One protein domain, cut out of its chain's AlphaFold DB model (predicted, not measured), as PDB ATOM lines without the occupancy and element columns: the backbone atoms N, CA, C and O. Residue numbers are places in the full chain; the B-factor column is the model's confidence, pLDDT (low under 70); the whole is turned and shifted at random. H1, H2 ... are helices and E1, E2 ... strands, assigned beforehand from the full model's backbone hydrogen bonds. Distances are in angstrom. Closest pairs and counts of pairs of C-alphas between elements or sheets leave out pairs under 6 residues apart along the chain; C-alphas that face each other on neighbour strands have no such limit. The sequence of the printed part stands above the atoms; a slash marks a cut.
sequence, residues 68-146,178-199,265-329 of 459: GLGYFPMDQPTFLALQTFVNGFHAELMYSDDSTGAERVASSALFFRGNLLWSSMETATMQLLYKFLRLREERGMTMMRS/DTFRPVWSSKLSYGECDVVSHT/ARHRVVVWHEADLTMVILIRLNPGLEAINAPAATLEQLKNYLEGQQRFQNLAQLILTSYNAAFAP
ATOM      1  N   GLY A  68     305.406 205.319 153.816       60.78
ATOM      2  CA  GLY A  68     304.267 206.199 153.814       60.78
ATOM      3  C   GLY A  68     304.377 207.356 152.855       60.78
ATOM      4  O   GLY A  68     305.408 207.590 152.223       60.78
ATOM      5  N   LEU A  69     303.261 208.061 152.741       70.69
ATOM      6  CA  LEU A  69     303.164 209.275 151.964       70.69
ATOM      7  C   LEU A  69     303.673 210.419 152.846       70.69
ATOM      8  O   LEU A  69     302.981 210.847 153.767       70.69
ATOM      9  N   GLY A  70     304.907 210.869 152.614       72.62
ATOM     10  CA  GLY A  70     305.454 212.028 153.323       72.62
ATOM     11  C   GLY A  70     304.628 213.266 152.988       72.62
ATOM     12  O   GLY A  70     304.370 213.504 151.815       72.62
ATOM     13  N   TYR A  71     304.191 214.028 153.988       76.50
ATOM     14  CA  TYR A  71     303.471 215.285 153.777       76.50
ATOM     15  C   TYR A  71     304.443 216.450 153.902       76.50
ATOM     16  O   TYR A  71     305.240 216.497 154.840       76.50
ATOM     17  N   PHE A  72     304.361 217.399 152.976       79.31
ATOM     18  CA  PHE A  72     305.160 218.612 153.055       79.31
ATOM     19  C   PHE A  72     304.533 219.579 154.077       79.31
ATOM     20  O   PHE A  72     303.350 219.912 153.944       79.31
ATOM     21  N   PRO A  73     305.279 220.034 155.101       72.81
ATOM     22  CA  PRO A  73     304.777 221.029 156.040       72.81
ATOM     23  C   PRO A  73     304.624 222.381 155.333       72.81
ATOM     24  O   PRO A  73     305.593 222.934 154.821       72.81
ATOM     25  N   MET A  74     303.401 222.912 155.306       78.12
ATOM     26  CA  MET A  74     303.087 224.193 154.668       78.12
ATOM     27  C   MET A  74     302.762 225.256 155.709       78.12
ATOM     28  O   MET A  74     302.039 224.992 156.671       78.12
ATOM     29  N   ASP A  75     303.251 226.470 155.479       79.75
ATOM     30  CA  ASP A  75     302.761 227.661 156.161       79.75
ATOM     31  C   ASP A  75     301.428 228.129 155.545       79.75
ATOM     32  O   ASP A  75     301.007 227.696 154.466       79.75
ATOM     33  N   GLN A  76     300.729 229.018 156.253       81.44
ATOM     34  CA  GLN A  76     299.420 229.514 155.826       81.44
ATOM     35  C   GLN A  76     299.449 230.181 154.430       81.44
ATOM     36  O   GLN A  76     298.559 229.883 153.628       81.44
ATOM     37  N   PRO A  77     300.441 231.028 154.080       84.38
ATOM     38  CA  PRO A  77     300.554 231.587 152.732       84.38
ATOM     39  C   PRO A  77     300.719 230.527 151.637       84.38
ATOM     40  O   PRO A  77     300.014 230.589 150.627       84.38
ATOM     41  N   THR A  78     301.593 229.532 151.834       86.44
ATOM     42  CA  THR A  78     301.800 228.463 150.842       86.44
ATOM     43  C   THR A  78     300.547 227.614 150.679       86.44
ATOM     44  O   THR A  78     300.164 227.293 149.553       86.44
ATOM     45  N   PHE A  79     299.854 227.313 151.780       88.00
ATOM     46  CA  PHE A  79     298.582 226.597 151.742       88.00
ATOM     47  C   PHE A  79     297.516 227.353 150.934       88.00
ATOM     48  O   PHE A  79     296.863 226.767 150.072       88.00
ATOM     49  N   LEU A  80     297.358 228.663 151.157       89.81
ATOM     50  CA  LEU A  80     296.387 229.481 150.420       89.81
ATOM     51  C   LEU A  80     296.729 229.588 148.928       89.81
ATOM     52  O   LEU A  80     295.831 229.504 148.085       89.81
ATOM     53  N   ALA A  81     298.012 229.737 148.588       90.12
ATOM     54  CA  ALA A  81     298.467 229.763 147.199       90.12
ATOM     55  C   ALA A  81     298.178 228.431 146.488       90.12
ATOM     56  O   ALA A  81     297.621 228.421 145.388       90.12
ATOM     57  N   LEU A  82     298.484 227.311 147.149       91.94
ATOM     58  CA  LEU A  82     298.175 225.970 146.664       91.94
ATOM     59  C   LEU A  82     296.667 225.780 146.466       91.94
ATOM     60  O   LEU A  82     296.242 225.322 145.409       91.94
ATOM     61  N   GLN A  83     295.854 226.177 147.447       91.00
ATOM     62  CA  GLN A  83     294.400 226.055 147.365       91.00
ATOM     63  C   GLN A  83     293.825 226.896 146.218       91.00
ATOM     64  O   GLN A  83     292.946 226.436 145.493       91.00
ATOM     65  N   THR A  84     294.341 228.110 146.022       90.94
ATOM     66  CA  THR A  84     293.936 228.992 144.917       90.94
ATOM     67  C   THR A  84     294.267 228.360 143.568       90.94
ATOM     68  O   THR A  84     293.416 228.335 142.676       90.94
ATOM     69  N   PHE A  85     295.467 227.790 143.431       92.06
ATOM     70  CA  PHE A  85     295.867 227.060 142.231       92.06
ATOM     71  C   PHE A  85     294.952 225.858 141.967       92.06
ATOM     72  O   PHE A  85     294.409 225.735 140.873       92.06
ATOM     73  N   VAL A  86     294.734 225.000 142.967       91.19
ATOM     74  CA  VAL A  86     293.896 223.797 142.845       91.19
ATOM     75  C   VAL A  86     292.458 224.152 142.471       91.19
ATOM     76  O   VAL A  86     291.879 223.518 141.591       91.19
ATOM     77  N   ASN A  87     291.884 225.177 143.104       90.12
ATOM     78  CA  ASN A  87     290.531 225.629 142.796       90.12
ATOM     79  C   ASN A  87     290.433 226.140 141.354       90.12
ATOM     80  O   ASN A  87     289.482 225.799 140.656       90.12
ATOM     81  N   GLY A  88     291.426 226.906 140.890       88.44
ATOM     82  CA  GLY A  88     291.508 227.343 139.496       88.44
ATOM     83  C   GLY A  88     291.671 226.175 138.521       88.44
ATOM     84  O   GLY A  88     291.035 226.159 137.472       88.44
ATOM     85  N   PHE A  89     292.481 225.177 138.880       87.19
ATOM     86  CA  PHE A  89     292.697 223.974 138.076       87.19
ATOM     87  C   PHE A  89     291.405 223.161 137.950       87.19
ATOM     88  O   PHE A  89     291.019 222.773 136.851       87.19
ATOM     89  N   HIS A  90     290.684 222.953 139.053       84.44
ATOM     90  CA  HIS A  90     289.389 222.277 139.021       84.44
ATOM     91  C   HIS A  90     288.340 223.077 138.242       84.44
ATOM     92  O   HIS A  90     287.645 222.495 137.412       84.44
ATOM     93  N   ALA A  91     288.238 224.392 138.453       83.38
ATOM     94  CA  ALA A  91     287.278 225.236 137.742       83.38
ATOM     95  C   ALA A  91     287.435 225.149 136.214       83.38
ATOM     96  O   ALA A  91     286.436 225.068 135.506       83.38
ATOM     97  N   GLU A  92     288.671 225.126 135.712       81.75
ATOM     98  CA  GLU A  92     288.945 225.170 134.271       81.75
ATOM     99  C   GLU A  92     288.969 223.779 133.606       81.75
ATOM    100  O   GLU A  92     288.565 223.648 132.451       81.75
ATOM    101  N   LEU A  93     289.418 222.734 134.319       77.31
ATOM    102  CA  LEU A  93     289.681 221.407 133.734       77.31
ATOM    103  C   LEU A  93     288.792 220.267 134.260       77.31
ATOM    104  O   LEU A  93     288.728 219.221 133.616       77.31
ATOM    105  N   MET A  94     288.122 220.425 135.409       70.44
ATOM    106  CA  MET A  94     287.170 219.421 135.927       70.44
ATOM    107  C   MET A  94     285.719 219.744 135.563       70.44
ATOM    108  O   MET A  94     284.927 218.826 135.372       70.44
ATOM    109  N   TYR A  95     285.367 221.031 135.483       62.41
ATOM    110  CA  TYR A  95     283.993 221.494 135.247       62.41
ATOM    111  C   TYR A  95     283.727 221.950 133.803       62.41
ATOM    112  O   TYR A  95     282.688 222.550 133.533       62.41
ATOM    113  N   SER A  96     284.640 221.668 132.865       56.91
ATOM    114  CA  SER A  96     284.399 221.928 131.446       56.91
ATOM    115  C   SER A  96     283.286 221.017 130.890       56.91
ATOM    116  O   SER A  96     283.147 219.841 131.242       56.91
ATOM    117  N   ASP A  97     282.449 221.640 130.065       50.47
ATOM    118  CA  ASP A  97     281.053 221.318 129.756       50.47
ATOM    119  C   ASP A  97     280.742 219.849 129.366       50.47
ATOM    120  O   ASP A  97     281.492 219.189 128.647       50.47
ATOM    121  N   ASP A  98     279.584 219.349 129.822       51.69
ATOM    122  CA  ASP A  98     279.021 217.985 129.630       51.69
ATOM    123  C   ASP A  98     278.645 217.645 128.181       51.69
ATOM    124  O   ASP A  98     278.234 216.526 127.872       51.69
ATOM    125  N   SER A  99     278.793 218.609 127.277       50.31
ATOM    126  CA  SER A  99     278.321 218.543 125.897       50.31
ATOM    127  C   SER A  99     279.269 217.805 124.947       50.31
ATOM    128  O   SER A  99     278.850 217.367 123.875       50.31
ATOM    129  N   THR A 100     280.529 217.594 125.340       52.78
ATOM    130  CA  THR A 100     281.491 216.789 124.579       52.78
ATOM    131  C   THR A 100     281.867 215.573 125.415       52.78
ATOM    132  O   THR A 100     282.444 215.709 126.484       52.78
ATOM    133  N   GLY A 101     281.529 214.361 124.966       51.25
ATOM    134  CA  GLY A 101     281.792 213.096 125.680       51.25
ATOM    135  C   GLY A 101     283.278 212.718 125.836       51.25
ATOM    136  O   GLY A 101     283.614 211.532 125.852       51.25
ATOM    137  N   ALA A 102     284.161 213.714 125.899       55.62
ATOM    138  CA  ALA A 102     285.606 213.627 125.934       55.62
ATOM    139  C   ALA A 102     286.147 213.252 127.322       55.62
ATOM    140  O   ALA A 102     285.458 213.284 128.344       55.62
ATOM    141  N   GLU A 103     287.413 212.842 127.318       62.44
ATOM    142  CA  GLU A 103     288.180 212.445 128.492       62.44
ATOM    143  C   GLU A 103     288.206 213.562 129.541       62.44
ATOM    144  O   GLU A 103     288.587 214.695 129.241       62.44
ATOM    145  N   ARG A 104     287.837 213.230 130.780       72.00
ATOM    146  CA  ARG A 104     287.795 214.186 131.892       72.00
ATOM    147  C   ARG A 104     288.913 213.941 132.872       72.00
ATOM    148  O   ARG A 104     289.212 212.790 133.195       72.00
ATOM    149  N   VAL A 105     289.474 215.014 133.415       76.88
ATOM    150  CA  VAL A 105     290.273 214.886 134.630       76.88
ATOM    151  C   VAL A 105     289.348 214.346 135.724       76.88
ATOM    152  O   VAL A 105     288.252 214.850 135.923       76.88
ATOM    153  N   ALA A 106     289.745 213.250 136.361       80.31
ATOM    154  CA  ALA A 106     288.972 212.589 137.408       80.31
ATOM    155  C   ALA A 106     289.474 212.984 138.795       80.31
ATOM    156  O   ALA A 106     288.694 213.226 139.708       80.31
ATOM    157  N   SER A 107     290.796 213.037 138.952       86.62
ATOM    158  CA  SER A 107     291.444 213.382 140.216       86.62
ATOM    159  C   SER A 107     292.898 213.772 139.979       86.62
ATOM    160  O   SER A 107     293.488 213.380 138.971       86.62
ATOM    161  N   SER A 108     293.503 214.486 140.919       90.25
ATOM    162  CA  SER A 108     294.897 214.914 140.841       90.25
ATOM    163  C   SER A 108     295.565 214.951 142.216       90.25
ATOM    164  O   SER A 108     294.909 214.964 143.258       90.25
ATOM    165  N   ALA A 109     296.893 214.934 142.218       90.31
ATOM    166  CA  ALA A 109     297.729 215.051 143.402       90.31
ATOM    167  C   ALA A 109     298.980 215.879 143.092       90.31
ATOM    168  O   ALA A 109     299.519 215.808 141.989       90.31
ATOM    169  N   LEU A 110     299.434 216.661 144.067       90.94
ATOM    170  CA  LEU A 110     300.564 217.583 143.972       90.94
ATOM    171  C   LEU A 110     301.636 217.200 144.984       90.94
ATOM    172  O   LEU A 110     301.327 216.913 146.141       90.94
ATOM    173  N   PHE A 111     302.893 217.240 144.553       87.38
ATOM    174  CA  PHE A 111     304.051 216.832 145.335       87.38
ATOM    175  C   PHE A 111     305.196 217.822 145.202       87.38
ATOM    176  O   PHE A 111     305.482 218.278 144.100       87.38
ATOM    177  N   PHE A 112     305.913 218.067 146.291       86.19
ATOM    178  CA  PHE A 112     307.178 218.794 146.298       86.19
ATOM    179  C   PHE A 112     308.300 217.874 146.776       86.19
ATOM    180  O   PHE A 112     308.236 217.344 147.889       86.19
ATOM    181  N   ARG A 113     309.309 217.647 145.924       80.50
ATOM    182  CA  ARG A 113     310.431 216.720 146.193       80.50
ATOM    183  C   ARG A 113     309.975 215.356 146.737       80.50
ATOM    184  O   ARG A 113     310.499 214.856 147.727       80.50
ATOM    185  N   GLY A 114     308.932 214.786 146.135       78.00
ATOM    186  CA  GLY A 114     308.363 213.495 146.535       78.00
ATOM    187  C   GLY A 114     307.444 213.507 147.766       78.00
ATOM    188  O   GLY A 114     306.855 212.467 148.067       78.00
ATOM    189  N   ASN A 115     307.261 214.648 148.444       81.25
ATOM    190  CA  ASN A 115     306.300 214.808 149.544       81.25
ATOM    191  C   ASN A 115     304.968 215.350 149.035       81.25
ATOM    192  O   ASN A 115     304.944 216.301 148.259       81.25
ATOM    193  N   LEU A 116     303.859 214.782 149.494       86.06
ATOM    194  CA  LEU A 116     302.509 215.208 149.163       86.06
ATOM    195  C   LEU A 116     302.220 216.601 149.735       86.06
ATOM    196  O   LEU A 116     302.341 216.838 150.936       86.06
ATOM    197  N   LEU A 117     301.778 217.496 148.856       88.56
ATOM    198  CA  LEU A 117     301.222 218.802 149.197       88.56
ATOM    199  C   LEU A 117     299.698 218.725 149.321       88.56
ATOM    200  O   LEU A 117     299.116 219.239 150.271       88.56
ATOM    201  N   TRP A 118     299.048 218.089 148.343       91.12
ATOM    202  CA  TRP A 118     297.591 218.030 148.239       91.12
ATOM    203  C   TRP A 118     297.141 216.879 147.330       91.12
ATOM    204  O   TRP A 118     297.859 216.501 146.403       91.12
ATOM    205  N   SER A 119     295.945 216.331 147.563       90.06
ATOM    206  CA  SER A 119     295.323 215.323 146.697       90.06
ATOM    207  C   SER A 119     293.796 215.426 146.721       90.06
ATOM    208  O   SER A 119     293.218 215.610 147.790       90.06
ATOM    209  N   SER A 120     293.148 215.243 145.566       88.94
ATOM    210  CA  SER A 120     291.703 214.960 145.456       88.94
ATOM    211  C   SER A 120     291.382 213.466 145.379       88.94
ATOM    212  O   SER A 120     290.225 213.084 145.223       88.94
ATOM    213  N   MET A 121     292.398 212.608 145.456       86.38
ATOM    214  CA  MET A 121     292.259 211.161 145.343       86.38
ATOM    215  C   MET A 121     291.923 210.554 146.704       86.38
ATOM    216  O   MET A 121     292.392 211.025 147.741       86.38
ATOM    217  N   GLU A 122     291.178 209.450 146.708       83.19
ATOM    218  CA  GLU A 122     291.022 208.649 147.921       83.19
ATOM    219  C   GLU A 122     292.392 208.155 148.409       83.19
ATOM    220  O   GLU A 122     293.228 207.713 147.612       83.19
ATOM    221  N   THR A 123     292.618 208.190 149.724       78.75
ATOM    222  CA  THR A 123     293.899 207.833 150.350       78.75
ATOM    223  C   THR A 123     294.409 206.462 149.907       78.75
ATOM    224  O   THR A 123     295.584 206.335 149.567       78.75
ATOM    225  N   ALA A 124     293.539 205.450 149.835       76.75
ATOM    226  CA  ALA A 124     293.914 204.107 149.392       76.75
ATOM    227  C   ALA A 124     294.417 204.095 147.934       76.75
ATOM    228  O   ALA A 124     295.446 203.491 147.625       76.75
ATOM    229  N   THR A 125     293.732 204.825 147.050       80.00
ATOM    230  CA  THR A 125     294.109 204.957 145.636       80.00
ATOM    231  C   THR A 125     295.432 205.706 145.487       80.00
ATOM    232  O   THR A 125     296.312 205.262 144.745       80.00
ATOM    233  N   MET A 126     295.616 206.803 146.226       81.69
ATOM    234  CA  MET A 126     296.862 207.569 146.220       81.69
ATOM    235  C   MET A 126     298.037 206.726 146.724       81.69
ATOM    236  O   MET A 126     299.095 206.707 146.104       81.69
ATOM    237  N   GLN A 127     297.860 205.975 147.809       75.56
ATOM    238  CA  GLN A 127     298.905 205.096 148.335       75.56
ATOM    239  C   GLN A 127     299.301 204.009 147.334       75.56
ATOM    240  O   GLN A 127     300.492 203.748 147.149       75.56
ATOM    241  N   LEU A 128     298.324 203.388 146.667       76.25
ATOM    242  CA  LEU A 128     298.591 202.389 145.637       76.25
ATOM    243  C   LEU A 128     299.369 202.999 144.466       76.25
ATOM    244  O   LEU A 128     300.385 202.444 144.047       76.25
ATOM    245  N   LEU A 129     298.921 204.156 143.970       75.38
ATOM    246  CA  LEU A 129     299.562 204.851 142.858       75.38
ATOM    247  C   LEU A 129     300.979 205.314 143.216       75.38
ATOM    248  O   LEU A 129     301.899 205.136 142.420       75.38
ATOM    249  N   TYR A 130     301.173 205.842 144.424       76.75
ATOM    250  CA  TYR A 130     302.477 206.236 144.950       76.75
ATOM    251  C   TYR A 130     303.442 205.046 144.994       76.75
ATOM    252  O   TYR A 130     304.526 205.109 144.420       76.75
ATOM    253  N   LYS A 131     303.028 203.922 145.600       74.44
ATOM    254  CA  LYS A 131     303.838 202.690 145.659       74.44
ATOM    255  C   LYS A 131     304.188 202.184 144.263       74.44
ATOM    256  O   LYS A 131     305.334 201.833 144.001       74.44
ATOM    257  N   PHE A 132     303.214 202.182 143.361       73.06
ATOM    258  CA  PHE A 132     303.402 201.747 141.984       73.06
ATOM    259  C   PHE A 132     304.413 202.614 141.223       73.06
ATOM    260  O   PHE A 132     305.343 202.084 140.616       73.06
ATOM    261  N   LEU A 133     304.260 203.941 141.267       72.75
ATOM    262  CA  LEU A 133     305.166 204.868 140.587       72.75
ATOM    263  C   LEU A 133     306.572 204.823 141.194       72.75
ATOM    264  O   LEU A 133     307.551 204.892 140.454       72.75
ATOM    265  N   ARG A 134     306.678 204.631 142.510       73.75
ATOM    266  CA  ARG A 134     307.951 204.453 143.212       73.75
ATOM    267  C   ARG A 134     308.685 203.190 142.783       73.75
ATOM    268  O   ARG A 134     309.862 203.255 142.452       73.75
ATOM    269  N   LEU A 135     307.984 202.057 142.729       71.19
ATOM    270  CA  LEU A 135     308.551 200.803 142.231       71.19
ATOM    271  C   LEU A 135     309.003 200.937 140.777       71.19
ATOM    272  O   LEU A 135     310.069 200.452 140.410       71.19
ATOM    273  N   ARG A 136     308.205 201.617 139.948       69.31
ATOM    274  CA  ARG A 136     308.561 201.906 138.557       69.31
ATOM    275  C   ARG A 136     309.860 202.704 138.454       69.31
ATOM    276  O   ARG A 136     310.724 202.358 137.655       69.31
ATOM    277  N   GLU A 137     309.977 203.758 139.245       71.81
ATOM    278  CA  GLU A 137     311.142 204.638 139.288       71.81
ATOM    279  C   GLU A 137     312.408 203.917 139.753       71.81
ATOM    280  O   GLU A 137     313.438 203.982 139.084       71.81
ATOM    281  N   GLU A 138     312.306 203.153 140.838       69.50
ATOM    282  CA  GLU A 138     313.416 202.376 141.385       69.50
ATOM    283  C   GLU A 138     313.941 201.357 140.356       69.50
ATOM    284  O   GLU A 138     315.147 201.218 140.167       69.50
ATOM    285  N   ARG A 139     313.038 200.711 139.605       67.56
ATOM    286  CA  ARG A 139     313.403 199.798 138.510       67.56
ATOM    287  C   ARG A 139     314.045 200.498 137.321       67.56
ATOM    288  O   ARG A 139     315.047 200.001 136.808       67.56
ATOM    289  N   GLY A 140     313.494 201.634 136.896       64.19
ATOM    290  CA  GLY A 140     314.072 202.428 135.810       64.19
ATOM    291  C   GLY A 140     315.511 202.846 136.117       64.19
ATOM    292  O   GLY A 140     316.383 202.731 135.262       64.19
ATOM    293  N   MET A 141     315.783 203.229 137.368       64.06
ATOM    294  CA  MET A 141     317.126 203.605 137.819       64.06
ATOM    295  C   MET A 141     318.129 202.443 137.806       64.06
ATOM    296  O   MET A 141     319.285 202.663 137.449       64.06
ATOM    297  N   THR A 142     317.709 201.219 138.149       61.97
ATOM    298  CA  THR A 142     318.595 200.036 138.107       61.97
ATOM    299  C   THR A 142     318.972 199.614 136.682       61.97
ATOM    300  O   THR A 142     320.091 199.166 136.454       61.97
ATOM    301  N   MET A 143     318.076 199.792 135.702       57.38
ATOM    302  CA  MET A 143     318.306 199.343 134.318       57.38
ATOM    303  C   MET A 143     319.256 200.250 133.523       57.38
ATOM    304  O   MET A 143     320.036 199.752 132.723       57.38
ATOM    305  N   MET A 144     319.260 201.565 133.770       53.44
ATOM    306  CA  MET A 144     320.148 202.491 133.042       53.44
ATOM    307  C   MET A 144     321.643 202.258 133.331       53.44
ATOM    308  O   MET A 144     322.486 202.697 132.560       53.44
ATOM    309  N   ARG A 145     321.997 201.586 134.437       53.00
ATOM    310  CA  ARG A 145     323.397 201.325 134.822       53.00
ATOM    311  C   ARG A 145     323.953 200.002 134.307       53.00
ATOM    312  O   ARG A 145     325.165 199.903 134.122       53.00
ATOM    313  N   SER A 146     323.108 198.998 134.069       49.88
ATOM    314  CA  SER A 146     323.578 197.724 133.512       49.88
ATOM    315  C   SER A 146     324.125 197.902 132.095       49.88
ATOM    316  O   SER A 146     325.115 197.268 131.757       49.88
ATOM    317  N   ASP A 178     316.401 208.961 127.365       40.12
ATOM    318  CA  ASP A 178     317.060 210.129 127.952       40.12
ATOM    319  C   ASP A 178     316.228 210.813 129.046       40.12
ATOM    320  O   ASP A 178     315.015 210.973 128.922       40.12
ATOM    321  N   THR A 179     316.894 211.263 130.113       47.12
ATOM    322  CA  THR A 179     316.364 212.125 131.200       47.12
ATOM    323  C   THR A 179     315.402 211.521 132.240       47.12
ATOM    324  O   THR A 179     314.390 212.124 132.601       47.12
ATOM    325  N   PHE A 180     315.740 210.384 132.858       54.00
ATOM    326  CA  PHE A 180     315.034 209.973 134.081       54.00
ATOM    327  C   PHE A 180     315.272 210.992 135.222       54.00
ATOM    328  O   PHE A 180     316.361 211.047 135.806       54.00
ATOM    329  N   ARG A 181     314.265 211.828 135.524       58.09
ATOM    330  CA  ARG A 181     314.216 212.669 136.729       58.09
ATOM    331  C   ARG A 181     313.436 211.919 137.805       58.09
ATOM    332  O   ARG A 181     312.283 211.572 137.556       58.09
ATOM    333  N   PRO A 182     314.041 211.646 138.967       64.25
ATOM    334  CA  PRO A 182     313.341 210.919 140.006       64.25
ATOM    335  C   PRO A 182     312.225 211.795 140.590       64.25
ATOM    336  O   PRO A 182     312.420 212.981 140.861       64.25
ATOM    337  N   VAL A 183     311.035 211.215 140.719       66.19
ATOM    338  CA  VAL A 183     309.827 211.867 141.228       66.19
ATOM    339  C   VAL A 183     309.782 211.788 142.745       66.19
ATOM    340  O   VAL A 183     309.338 212.720 143.419       66.19
ATOM    341  N   TRP A 184     310.231 210.656 143.282       73.12
ATOM    342  CA  TRP A 184     309.997 210.297 144.672       73.12
ATOM    343  C   TRP A 184     311.237 210.384 145.534       73.12
ATOM    344  O   TRP A 184     311.094 210.550 146.731       73.12
ATOM    345  N   SER A 185     312.442 210.276 144.987       70.31
ATOM    346  CA  SER A 185     313.652 210.416 145.801       70.31
ATOM    347  C   SER A 185     314.761 211.142 145.061       70.31
ATOM    348  O   SER A 185     314.607 211.501 143.900       70.31
ATOM    349  N   SER A 186     315.894 211.383 145.712       69.06
ATOM    350  CA  SER A 186     317.035 211.958 145.011       69.06
ATOM    351  C   SER A 186     317.692 210.911 144.113       69.06
ATOM    352  O   SER A 186     317.678 209.708 144.392       69.06
ATOM    353  N   LYS A 187     318.315 211.361 143.018       68.31
ATOM    354  CA  LYS A 187     319.051 210.463 142.110       68.31
ATOM    355  C   LYS A 187     320.202 209.760 142.841       68.31
ATOM    356  O   LYS A 187     320.520 208.615 142.527       68.31
ATOM    357  N   LEU A 188     320.791 210.444 143.828       66.94
ATOM    358  CA  LEU A 188     321.801 209.891 144.728       66.94
ATOM    359  C   LEU A 188     321.220 208.753 145.564       66.94
ATOM    360  O   LEU A 188     321.779 207.663 145.537       66.94
ATOM    361  N   SER A 189     320.060 208.963 146.190       68.06
ATOM    362  CA  SER A 189     319.404 207.957 147.033       68.06
ATOM    363  C   SER A 189     319.145 206.650 146.270       68.06
ATOM    364  O   SER A 189     319.500 205.575 146.737       68.06
ATOM    365  N   TYR A 190     318.622 206.698 145.041       68.81
ATOM    366  CA  TYR A 190     318.474 205.465 144.248       68.81
ATOM    367  C   TYR A 190     319.804 204.830 143.853       68.81
ATOM    368  O   TYR A 190     319.912 203.607 143.793       68.81
ATOM    369  N   GLY A 191     320.828 205.649 143.606       67.69
ATOM    370  CA  GLY A 191     322.178 205.161 143.366       67.69
ATOM    371  C   GLY A 191     322.769 204.416 144.565       67.69
ATOM    372  O   GLY A 191     323.573 203.514 144.350       67.69
ATOM    373  N   GLU A 192     322.369 204.770 145.788       67.69
ATOM    374  CA  GLU A 192     322.752 204.091 147.030       67.69
ATOM    375  C   GLU A 192     322.010 202.759 147.213       67.69
ATOM    376  O   GLU A 192     322.636 201.788 147.634       67.69
ATOM    377  N   CYS A 193     320.710 202.678 146.867       68.00
ATOM    378  CA  CYS A 193     319.938 201.422 146.939       68.00
ATOM    379  C   CYS A 193     320.637 200.295 146.178       68.00
ATOM    380  O   CYS A 193     320.692 199.156 146.630       68.00
ATOM    381  N   ASP A 194     321.148 200.648 145.004       64.38
ATOM    382  CA  ASP A 194     321.830 199.767 144.069       64.38
ATOM    383  C   ASP A 194     323.124 199.205 144.681       64.38
ATOM    384  O   ASP A 194     323.312 197.991 144.763       64.38
ATOM    385  N   VAL A 195     323.962 200.088 145.243       65.00
ATOM    386  CA  VAL A 195     325.197 199.712 145.955       65.00
ATOM    387  C   VAL A 195     324.896 198.747 147.096       65.00
ATOM    388  O   VAL A 195     325.563 197.726 147.224       65.00
ATOM    389  N   VAL A 196     323.871 199.052 147.892       62.31
ATOM    390  CA  VAL A 196     323.425 198.197 148.994       62.31
ATOM    391  C   VAL A 196     322.969 196.825 148.488       62.31
ATOM    392  O   VAL A 196     323.370 195.801 149.037       62.31
ATOM    393  N   SER A 197     322.185 196.784 147.408       61.56
ATOM    394  CA  SER A 197     321.683 195.525 146.857       61.56
ATOM    395  C   SER A 197     322.776 194.630 146.263       61.56
ATOM    396  O   SER A 197     322.661 193.410 146.329       61.56
ATOM    397  N   HIS A 198     323.861 195.217 145.745       57.28
ATOM    398  CA  HIS A 198     325.000 194.476 145.199       57.28
ATOM    399  C   HIS A 198     326.003 194.009 146.263       57.28
ATOM    400  O   HIS A 198     326.702 193.020 146.050       57.28
ATOM    401  N   THR A 199     326.078 194.671 147.424       54.88
ATOM    402  CA  THR A 199     326.956 194.223 148.521       54.88
ATOM    403  C   THR A 199     326.506 192.920 149.185       54.88
ATOM    404  O   THR A 199     327.333 192.262 149.811       54.88
ATOM    405  N   ALA A 265     285.427 201.763 134.129       57.16
ATOM    406  CA  ALA A 265     286.016 202.985 133.596       57.16
ATOM    407  C   ALA A 265     287.548 202.860 133.549       57.16
ATOM    408  O   ALA A 265     288.194 202.579 134.563       57.16
ATOM    409  N   ARG A 266     288.130 203.046 132.362       69.44
ATOM    410  CA  ARG A 266     289.586 203.040 132.192       69.44
ATOM    411  C   ARG A 266     290.128 204.396 132.639       69.44
ATOM    412  O   ARG A 266     289.498 205.419 132.402       69.44
ATOM    413  N   HIS A 267     291.283 204.402 133.293       71.38
ATOM    414  CA  HIS A 267     291.948 205.633 133.715       71.38
ATOM    415  C   HIS A 267     293.337 205.709 133.089       71.38
ATOM    416  O   HIS A 267     294.045 204.703 133.010       71.38
ATOM    417  N   ARG A 268     293.727 206.906 132.661       74.62
ATOM    418  CA  ARG A 268     295.074 207.237 132.202       74.62
ATOM    419  C   ARG A 268     295.767 208.073 133.270       74.62
ATOM    420  O   ARG A 268     295.184 209.023 133.777       74.62
ATOM    421  N   VAL A 269     297.007 207.720 133.598       73.75
ATOM    422  CA  VAL A 269     297.843 208.492 134.526       73.75
ATOM    423  C   VAL A 269     298.745 209.415 133.714       73.75
ATOM    424  O   VAL A 269     299.484 208.945 132.848       73.75
ATOM    425  N   VAL A 270     298.701 210.708 134.005       78.62
ATOM    426  CA  VAL A 270     299.611 211.725 133.472       78.62
ATOM    427  C   VAL A 270     300.445 212.255 134.629       78.62
ATOM    428  O   VAL A 270     299.916 212.524 135.704       78.62
ATOM    429  N   VAL A 271     301.754 212.379 134.423       78.50
ATOM    430  CA  VAL A 271     302.670 212.960 135.406       78.50
ATOM    431  C   VAL A 271     303.315 214.183 134.773       78.50
ATOM    432  O   VAL A 271     303.897 214.087 133.694       78.50
ATOM    433  N   TRP A 272     303.171 215.324 135.433       81.31
ATOM    434  CA  TRP A 272     303.709 216.610 135.020       81.31
ATOM    435  C   TRP A 272     304.759 217.085 136.024       81.31
ATOM    436  O   TRP A 272     304.545 216.989 137.232       81.31
ATOM    437  N   HIS A 273     305.873 217.624 135.531       78.19
ATOM    438  CA  HIS A 273     306.993 218.080 136.353       78.19
ATOM    439  C   HIS A 273     307.404 219.499 135.974       78.19
ATOM    440  O   HIS A 273     307.652 219.763 134.801       78.19
ATOM    441  N   GLU A 274     307.551 220.371 136.971       80.00
ATOM    442  CA  GLU A 274     308.128 221.711 136.826       80.00
ATOM    443  C   GLU A 274     309.021 222.001 138.035       80.00
ATOM    444  O   GLU A 274     308.556 222.021 139.175       80.00
ATOM    445  N   ALA A 275     310.318 222.214 137.796       79.56
ATOM    446  CA  ALA A 275     311.327 222.297 138.856       79.56
ATOM    447  C   ALA A 275     311.218 221.120 139.860       79.56
ATOM    448  O   ALA A 275     311.330 219.965 139.450       79.56
ATOM    449  N   ASP A 276     311.004 221.414 141.146       79.88
ATOM    450  CA  ASP A 276     310.850 220.442 142.241       79.88
ATOM    451  C   ASP A 276     309.377 220.060 142.517       79.88
ATOM    452  O   ASP A 276     309.092 219.271 143.425       79.88
ATOM    453  N   LEU A 277     308.435 220.626 141.752       84.12
ATOM    454  CA  LEU A 277     306.999 220.390 141.872       84.12
ATOM    455  C   LEU A 277     306.547 219.334 140.854       84.12
ATOM    456  O   LEU A 277     306.845 219.404 139.662       84.12
ATOM    457  N   THR A 278     305.790 218.350 141.329       85.69
ATOM    458  CA  THR A 278     305.216 217.279 140.512       85.69
ATOM    459  C   THR A 278     303.708 217.245 140.677       85.69
ATOM    460  O   THR A 278     303.202 217.287 141.795       85.69
ATOM    461  N   MET A 279     302.984 217.098 139.573       86.12
ATOM    462  CA  MET A 279     301.545 216.880 139.566       86.12
ATOM    463  C   MET A 279     301.220 215.543 138.902       86.12
ATOM    464  O   MET A 279     301.632 215.274 137.778       86.12
ATOM    465  N   VAL A 280     300.468 214.696 139.598       84.44
ATOM    466  CA  VAL A 280     299.945 213.428 139.083       84.44
ATOM    467  C   VAL A 280     298.460 213.606 138.815       84.44
ATOM    468  O   VAL A 280     297.729 214.088 139.675       84.44
ATOM    469  N   ILE A 281     298.006 213.236 137.624       84.38
ATOM    470  CA  ILE A 281     296.651 213.499 137.141       84.38
ATOM    471  C   ILE A 281     296.067 212.193 136.611       84.38
ATOM    472  O   ILE A 281     296.671 211.530 135.768       84.38
ATOM    473  N   LEU A 282     294.887 211.819 137.100       82.81
ATOM    474  CA  LEU A 282     294.095 210.738 136.529       82.81
ATOM    475  C   LEU A 282     293.068 211.314 135.573       82.81
ATOM    476  O   LEU A 282     292.255 212.148 135.959       82.81
ATOM    477  N   ILE A 283     293.078 210.810 134.349       81.25
ATOM    478  CA  ILE A 283     292.110 211.133 133.313       81.25
ATOM    479  C   ILE A 283     291.206 209.916 133.131       81.25
ATOM    480  O   ILE A 283     291.690 208.805 132.906       81.25
ATOM    481  N   ARG A 284     289.894 210.102 133.256       78.81
ATOM    482  CA  ARG A 284     288.899 209.061 133.007       78.81
ATOM    483  C   ARG A 284     288.637 208.952 131.510       78.81
ATOM    484  O   ARG A 284     288.255 209.921 130.859       78.81
ATOM    485  N   LEU A 285     288.809 207.741 131.000       72.88
ATOM    486  CA  LEU A 285     288.526 207.347 129.629       72.88
ATOM    487  C   LEU A 285     287.115 206.757 129.582       72.88
ATOM    488  O   LEU A 285     286.819 205.778 130.279       72.88
ATOM    489  N   ASN A 286     286.246 207.339 128.760       66.94
ATOM    490  CA  ASN A 286     284.900 206.816 128.563       66.94
ATOM    491  C   ASN A 286     284.955 205.558 127.677       66.94
ATOM    492  O   ASN A 286     285.452 205.626 126.550       66.94
ATOM    493  N   PRO A 287     284.460 204.399 128.154       56.03
ATOM    494  CA  PRO A 287     284.384 203.195 127.340       56.03
ATOM    495  C   PRO A 287     283.239 203.362 126.332       56.03
ATOM    496  O   PRO A 287     282.085 203.111 126.657       56.03
ATOM    497  N   GLY A 288     283.541 203.852 125.131       54.81
ATOM    498  CA  GLY A 288     282.532 204.021 124.078       54.81
ATOM    499  C   GLY A 288     282.979 204.853 122.879       54.81
ATOM    500  O   GLY A 288     282.495 204.626 121.777       54.81
ATOM    501  N   LEU A 289     283.947 205.755 123.059       52.53
ATOM    502  CA  LEU A 289     284.589 206.460 121.953       52.53
ATOM    503  C   LEU A 289     286.084 206.141 121.949       52.53
ATOM    504  O   LEU A 289     286.874 206.822 122.595       52.53
ATOM    505  N   GLU A 290     286.495 205.154 121.151       46.88
ATOM    506  CA  GLU A 290     287.852 205.140 120.587       46.88
ATOM    507  C   GLU A 290     287.957 206.254 119.528       46.88
ATOM    508  O   GLU A 290     288.191 206.018 118.345       46.88
ATOM    509  N   ALA A 291     287.706 207.502 119.931       46.47
ATOM    510  CA  ALA A 291     287.965 208.647 119.084       46.47
ATOM    511  C   ALA A 291     289.481 208.833 119.051       46.47
ATOM    512  O   ALA A 291     290.075 209.337 120.000       46.47
ATOM    513  N   ILE A 292     290.086 208.425 117.938       50.38
ATOM    514  CA  ILE A 292     291.527 208.437 117.633       50.38
ATOM    515  C   ILE A 292     292.204 209.801 117.936       50.38
ATOM    516  O   ILE A 292     293.415 209.847 118.125       50.38
ATOM    517  N   ASN A 293     291.431 210.888 118.092       47.25
ATOM    518  CA  ASN A 293     291.921 212.258 118.299       47.25
ATOM    519  C   ASN A 293     291.489 212.936 119.622       47.25
ATOM    520  O   ASN A 293     292.038 213.981 119.965       47.25
ATOM    521  N   ALA A 294     290.546 212.375 120.391       48.62
ATOM    522  CA  ALA A 294     290.122 212.960 121.675       48.62
ATOM    523  C   ALA A 294     291.218 212.994 122.773       48.62
ATOM    524  O   ALA A 294     291.272 213.989 123.500       48.62
ATOM    525  N   PRO A 295     292.140 212.007 122.878       57.28
ATOM    526  CA  PRO A 295     293.184 212.038 123.904       57.28
ATOM    527  C   PRO A 295     294.192 213.172 123.702       57.28
ATOM    528  O   PRO A 295     294.851 213.588 124.652       57.28
ATOM    529  N   ALA A 296     294.355 213.650 122.465       63.59
ATOM    530  CA  ALA A 296     295.285 214.729 122.152       63.59
ATOM    531  C   ALA A 296     294.752 216.081 122.643       63.59
ATOM    532  O   ALA A 296     295.508 216.837 123.242       63.59
ATOM    533  N   ALA A 297     293.451 216.343 122.480       68.56
ATOM    534  CA  ALA A 297     292.842 217.622 122.840       68.56
ATOM    535  C   ALA A 297     292.873 217.891 124.354       68.56
ATOM    536  O   ALA A 297     293.281 218.972 124.771       68.56
ATOM    537  N   THR A 298     292.518 216.908 125.195       71.44
ATOM    538  CA  THR A 298     292.573 217.068 126.663       71.44
ATOM    539  C   THR A 298     294.011 217.247 127.156       71.44
ATOM    540  O   THR A 298     294.268 218.050 128.051       71.44
ATOM    541  N   LEU A 299     294.974 216.533 126.562       74.81
ATOM    542  CA  LEU A 299     296.392 216.699 126.892       74.81
ATOM    543  C   LEU A 299     296.945 218.050 126.430       74.81
ATOM    544  O   LEU A 299     297.741 218.653 127.144       74.81
ATOM    545  N   GLU A 300     296.527 218.535 125.266       76.94
ATOM    546  CA  GLU A 300     296.916 219.841 124.741       76.94
ATOM    547  C   GLU A 300     296.300 220.977 125.564       76.94
ATOM    548  O   GLU A 300     296.996 221.921 125.918       76.94
ATOM    549  N   GLN A 301     295.036 220.851 125.978       78.50
ATOM    550  CA  GLN A 301     294.407 221.784 126.911       78.50
ATOM    551  C   GLN A 301     295.128 221.793 128.264       78.50
ATOM    552  O   GLN A 301     295.410 222.863 128.802       78.50
ATOM    553  N   LEU A 302     295.473 220.617 128.799       79.81
ATOM    554  CA  LEU A 302     296.244 220.499 130.037       79.81
ATOM    555  C   LEU A 302     297.615 221.171 129.902       79.81
ATOM    556  O   LEU A 302     298.025 221.921 130.786       79.81
ATOM    557  N   LYS A 303     298.305 220.931 128.785       80.88
ATOM    558  CA  LYS A 303     299.582 221.572 128.465       80.88
ATOM    559  C   LYS A 303     299.428 223.091 128.399       80.88
ATOM    560  O   LYS A 303     300.169 223.798 129.069       80.88
ATOM    561  N   ASN A 304     298.433 223.591 127.671       81.56
ATOM    562  CA  ASN A 304     298.164 225.022 127.539       81.56
ATOM    563  C   ASN A 304     297.822 225.673 128.885       81.56
ATOM    564  O   ASN A 304     298.262 226.788 129.150       81.56
ATOM    565  N   TYR A 305     297.093 224.979 129.760       82.50
ATOM    566  CA  TYR A 305     296.810 225.455 131.112       82.50
ATOM    567  C   TYR A 305     298.089 225.555 131.958       82.50
ATOM    568  O   TYR A 305     298.358 226.589 132.575       82.50
ATOM    569  N   LEU A 306     298.885 224.480 131.987       81.25
ATOM    570  CA  LEU A 306     300.064 224.379 132.847       81.25
ATOM    571  C   LEU A 306     301.230 225.253 132.357       81.25
ATOM    572  O   LEU A 306     301.883 225.895 133.180       81.25
ATOM    573  N   GLU A 307     301.463 225.322 131.043       78.94
ATOM    574  CA  GLU A 307     302.528 226.129 130.429       78.94
ATOM    575  C   GLU A 307     302.085 227.575 130.165       78.94
ATOM    576  O   GLU A 307     302.813 228.519 130.473       78.94
ATOM    577  N   GLY A 308     300.886 227.773 129.611       69.56
ATOM    578  CA  GLY A 308     300.444 229.068 129.087       69.56
ATOM    579  C   GLY A 308     300.132 230.111 130.158       69.56
ATOM    580  O   GLY A 308     300.267 231.305 129.904       69.56
ATOM    581  N   GLN A 309     299.751 229.691 131.369       67.94
ATOM    582  CA  GLN A 309     299.371 230.623 132.435       67.94
ATOM    583  C   GLN A 309     300.504 230.920 133.436       67.94
ATOM    584  O   GLN A 309     300.283 231.699 134.363       67.94
ATOM    585  N   GLN A 310     301.682 230.284 133.322       79.25
ATOM    586  CA  GLN A 310     302.797 230.332 134.299       79.25
ATOM    587  C   GLN A 310     302.409 230.044 135.769       79.25
ATOM    588  O   GLN A 310     303.251 230.091 136.664       79.25
ATOM    589  N   ARG A 311     301.146 229.703 136.060       80.25
ATOM    590  CA  ARG A 311     300.621 229.515 137.420       80.25
ATOM    591  C   ARG A 311     301.324 228.375 138.139       80.25
ATOM    592  O   ARG A 311     301.650 228.508 139.315       80.25
ATOM    593  N   PHE A 312     301.588 227.283 137.424       83.62
ATOM    594  CA  PHE A 312     302.282 226.127 137.978       83.62
ATOM    595  C   PHE A 312     303.744 226.451 138.317       83.62
ATOM    596  O   PHE A 312     304.225 226.100 139.393       83.62
ATOM    597  N   GLN A 313     304.423 227.209 137.453       85.50
ATOM    598  CA  GLN A 313     305.789 227.676 137.687       85.50
ATOM    599  C   GLN A 313     305.869 228.659 138.866       85.50
ATOM    600  O   GLN A 313     306.744 228.527 139.722       85.50
ATOM    601  N   ASN A 314     304.928 229.604 138.955       88.44
ATOM    602  CA  ASN A 314     304.841 230.555 140.065       88.44
ATOM    603  C   ASN A 314     304.583 229.842 141.397       88.44
ATOM    604  O   ASN A 314     305.215 230.164 142.401       88.44
ATOM    605  N   LEU A 315     303.702 228.835 141.401       89.69
ATOM    606  CA  LEU A 315     303.462 227.998 142.574       89.69
ATOM    607  C   LEU A 315     304.734 227.243 142.989       89.69
ATOM    608  O   LEU A 315     305.079 227.242 144.169       89.69
ATOM    609  N   ALA A 316     305.456 226.650 142.034       87.62
ATOM    610  CA  ALA A 316     306.710 225.949 142.308       87.62
ATOM    611  C   ALA A 316     307.773 226.878 142.923       87.62
ATOM    612  O   ALA A 316     308.427 226.508 143.899       87.62
ATOM    613  N   GLN A 317     307.917 228.102 142.402       89.19
ATOM    614  CA  GLN A 317     308.838 229.105 142.948       89.19
ATOM    615  C   GLN A 317     308.426 229.587 144.341       89.19
ATOM    616  O   GLN A 317     309.290 229.748 145.206       89.19
ATOM    617  N   LEU A 318     307.128 229.798 144.575       89.81
ATOM    618  CA  LEU A 318     306.608 230.201 145.879       89.81
ATOM    619  C   LEU A 318     306.902 229.130 146.929       89.81
ATOM    620  O   LEU A 318     307.506 229.446 147.948       89.81
ATOM    621  N   ILE A 319     306.566 227.866 146.652       88.25
ATOM    622  CA  ILE A 319     306.831 226.743 147.567       88.25
ATOM    623  C   ILE A 319     308.331 226.628 147.858       88.25
ATOM    624  O   ILE A 319     308.721 226.476 149.014       88.25
ATOM    625  N   LEU A 320     309.183 226.753 146.835       87.19
ATOM    626  CA  LEU A 320     310.636 226.727 147.010       87.19
ATOM    627  C   LEU A 320     311.141 227.899 147.869       87.19
ATOM    628  O   LEU A 320     312.039 227.723 148.691       87.19
ATOM    629  N   THR A 321     310.573 229.092 147.697       87.25
ATOM    630  CA  THR A 321     310.948 230.288 148.467       87.25
ATOM    631  C   THR A 321     310.527 230.155 149.925       87.25
ATOM    632  O   THR A 321     311.357 230.355 150.810       87.25
ATOM    633  N   SER A 322     309.281 229.746 150.181       83.12
ATOM    634  CA  SER A 322     308.782 229.456 151.529       83.12
ATOM    635  C   SER A 322     309.607 228.359 152.198       83.12
ATOM    636  O   SER A 322     309.973 228.484 153.362       83.12
ATOM    637  N   TYR A 323     309.976 227.316 151.448       80.81
ATOM    638  CA  TYR A 323     310.870 226.272 151.935       80.81
ATOM    639  C   TYR A 323     312.225 226.840 152.362       80.81
ATOM    640  O   TYR A 323     312.673 226.585 153.475       80.81
ATOM    641  N   ASN A 324     312.866 227.635 151.508       82.06
ATOM    642  CA  ASN A 324     314.160 228.223 151.837       82.06
ATOM    643  C   ASN A 324     314.064 229.191 153.027       82.06
ATOM    644  O   ASN A 324     315.013 229.303 153.791       82.06
ATOM    645  N   ALA A 325     312.933 229.870 153.217       79.19
ATOM    646  CA  ALA A 325     312.724 230.736 154.373       79.19
ATOM    647  C   ALA A 325     312.514 229.949 155.680       79.19
ATOM    648  O   ALA A 325     313.017 230.358 156.721       79.19
ATOM    649  N   ALA A 326     311.782 228.832 155.635       70.00
ATOM    650  CA  ALA A 326     311.399 228.069 156.826       70.00
ATOM    651  C   ALA A 326     312.385 226.950 157.203       70.00
ATOM    652  O   ALA A 326     312.478 226.576 158.371       70.00
ATOM    653  N   PHE A 327     313.094 226.390 156.222       65.69
ATOM    654  CA  PHE A 327     313.858 225.149 156.374       65.69
ATOM    655  C   PHE A 327     315.264 225.201 155.776       65.69
ATOM    656  O   PHE A 327     316.002 224.225 155.931       65.69
ATOM    657  N   ALA A 328     315.675 226.285 155.096       60.69
ATOM    658  CA  ALA A 328     317.081 226.377 154.716       60.69
ATOM    659  C   ALA A 328     317.929 226.371 155.993       60.69
ATOM    660  O   ALA A 328     317.595 227.070 156.952       60.69
ATOM    661  N   PRO A 329     319.023 225.595 156.023       54.09
ATOM    662  CA  PRO A 329     319.890 225.567 157.181       54.09
ATOM    663  C   PRO A 329     320.448 226.974 157.387       54.09
ATOM    664  O   PRO A 329     321.281 227.438 156.600       54.09
TER     665      PRO A 329
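AT A GLANCE: This is residues 68 to 146, 178 to 199 and 265 to 329 of the 459 residues of the protein "Intu_longin_3 domain-containing protein" of Phytophthora infestans (strain T30-4) (UniProt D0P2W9). A strongly twisted sheet of four strands has H1, H4 and H5 over one face, making two layers, while H2 only grazes the sheet and leads away to H3, far from it. The printed part has 166 residues with five named helices and four named strands, in the order H1 E1 E2 H2 H3 E3 E4 H4 H5. The sheet runs E2 E1 E4 E3, antiparallel, and the class is mixed. The whole is compact, with a radius of gyration of the C-alphas of 17.5 A, and spans 57 by 41 by 30 A.

HOW THE PARTS SIT: Start at H1, residues 76 to 93, on the sheet at a height of 10.2 A. E1, residues 104 to 112, and E2, residues 115 to 119, form a hairpin; find N 110 and O 118 within hydrogen-bond range, 2.8 A. H2, residues 123 to 146, touches H3, residues 187 to 199, with its residues 138 to 142 alone; the closest C-alphas, of Glu 138 and Tyr 190, are 6.6 A apart. E3, residues 266 to 274, and E4, residues 277 to 285, form a hairpin, with N 270 and O 281 at 2.8 A; E4 also neighbours E1, with N 109 and O 280 at 2.8 A. H4, residues 294 to 308, is on the sheet at a height of 8.7 A. H5, residues 311 to 327, touches H1 at a shallow tilt of 17 degrees, opposite ways; the closest C-alphas, of Thr 78 and Ile 319, are 6.2 A apart. Each O i to N i+4 pair is within hydrogen-bond range in H1 and H5, against 18 of 20 in H2, 8 of 9 in H3 and 9 of 11 in H4.

IN THESE COORDINATES: Find C-alpha 76 at (299.420, 229.514, 155.826), where H1 begins its 25.5 A. H2 measures 35.6 A and E3 26.7 A. H5 ends at C-alpha 327, (313.858, 225.149, 156.374).

THE WHOLE: The C-alphas of Ser 99 and Thr 199 are farthest apart, 58.9 A. Residues 147 to 177 and 200 to 264 are not printed, with gaps of 15.1 A and 44.4 A between C-alphas. Of the links printed whole, none is long. Mean pLDDT of the printed part is 73.7, and 59 residues are under 70, among them 186 to 199.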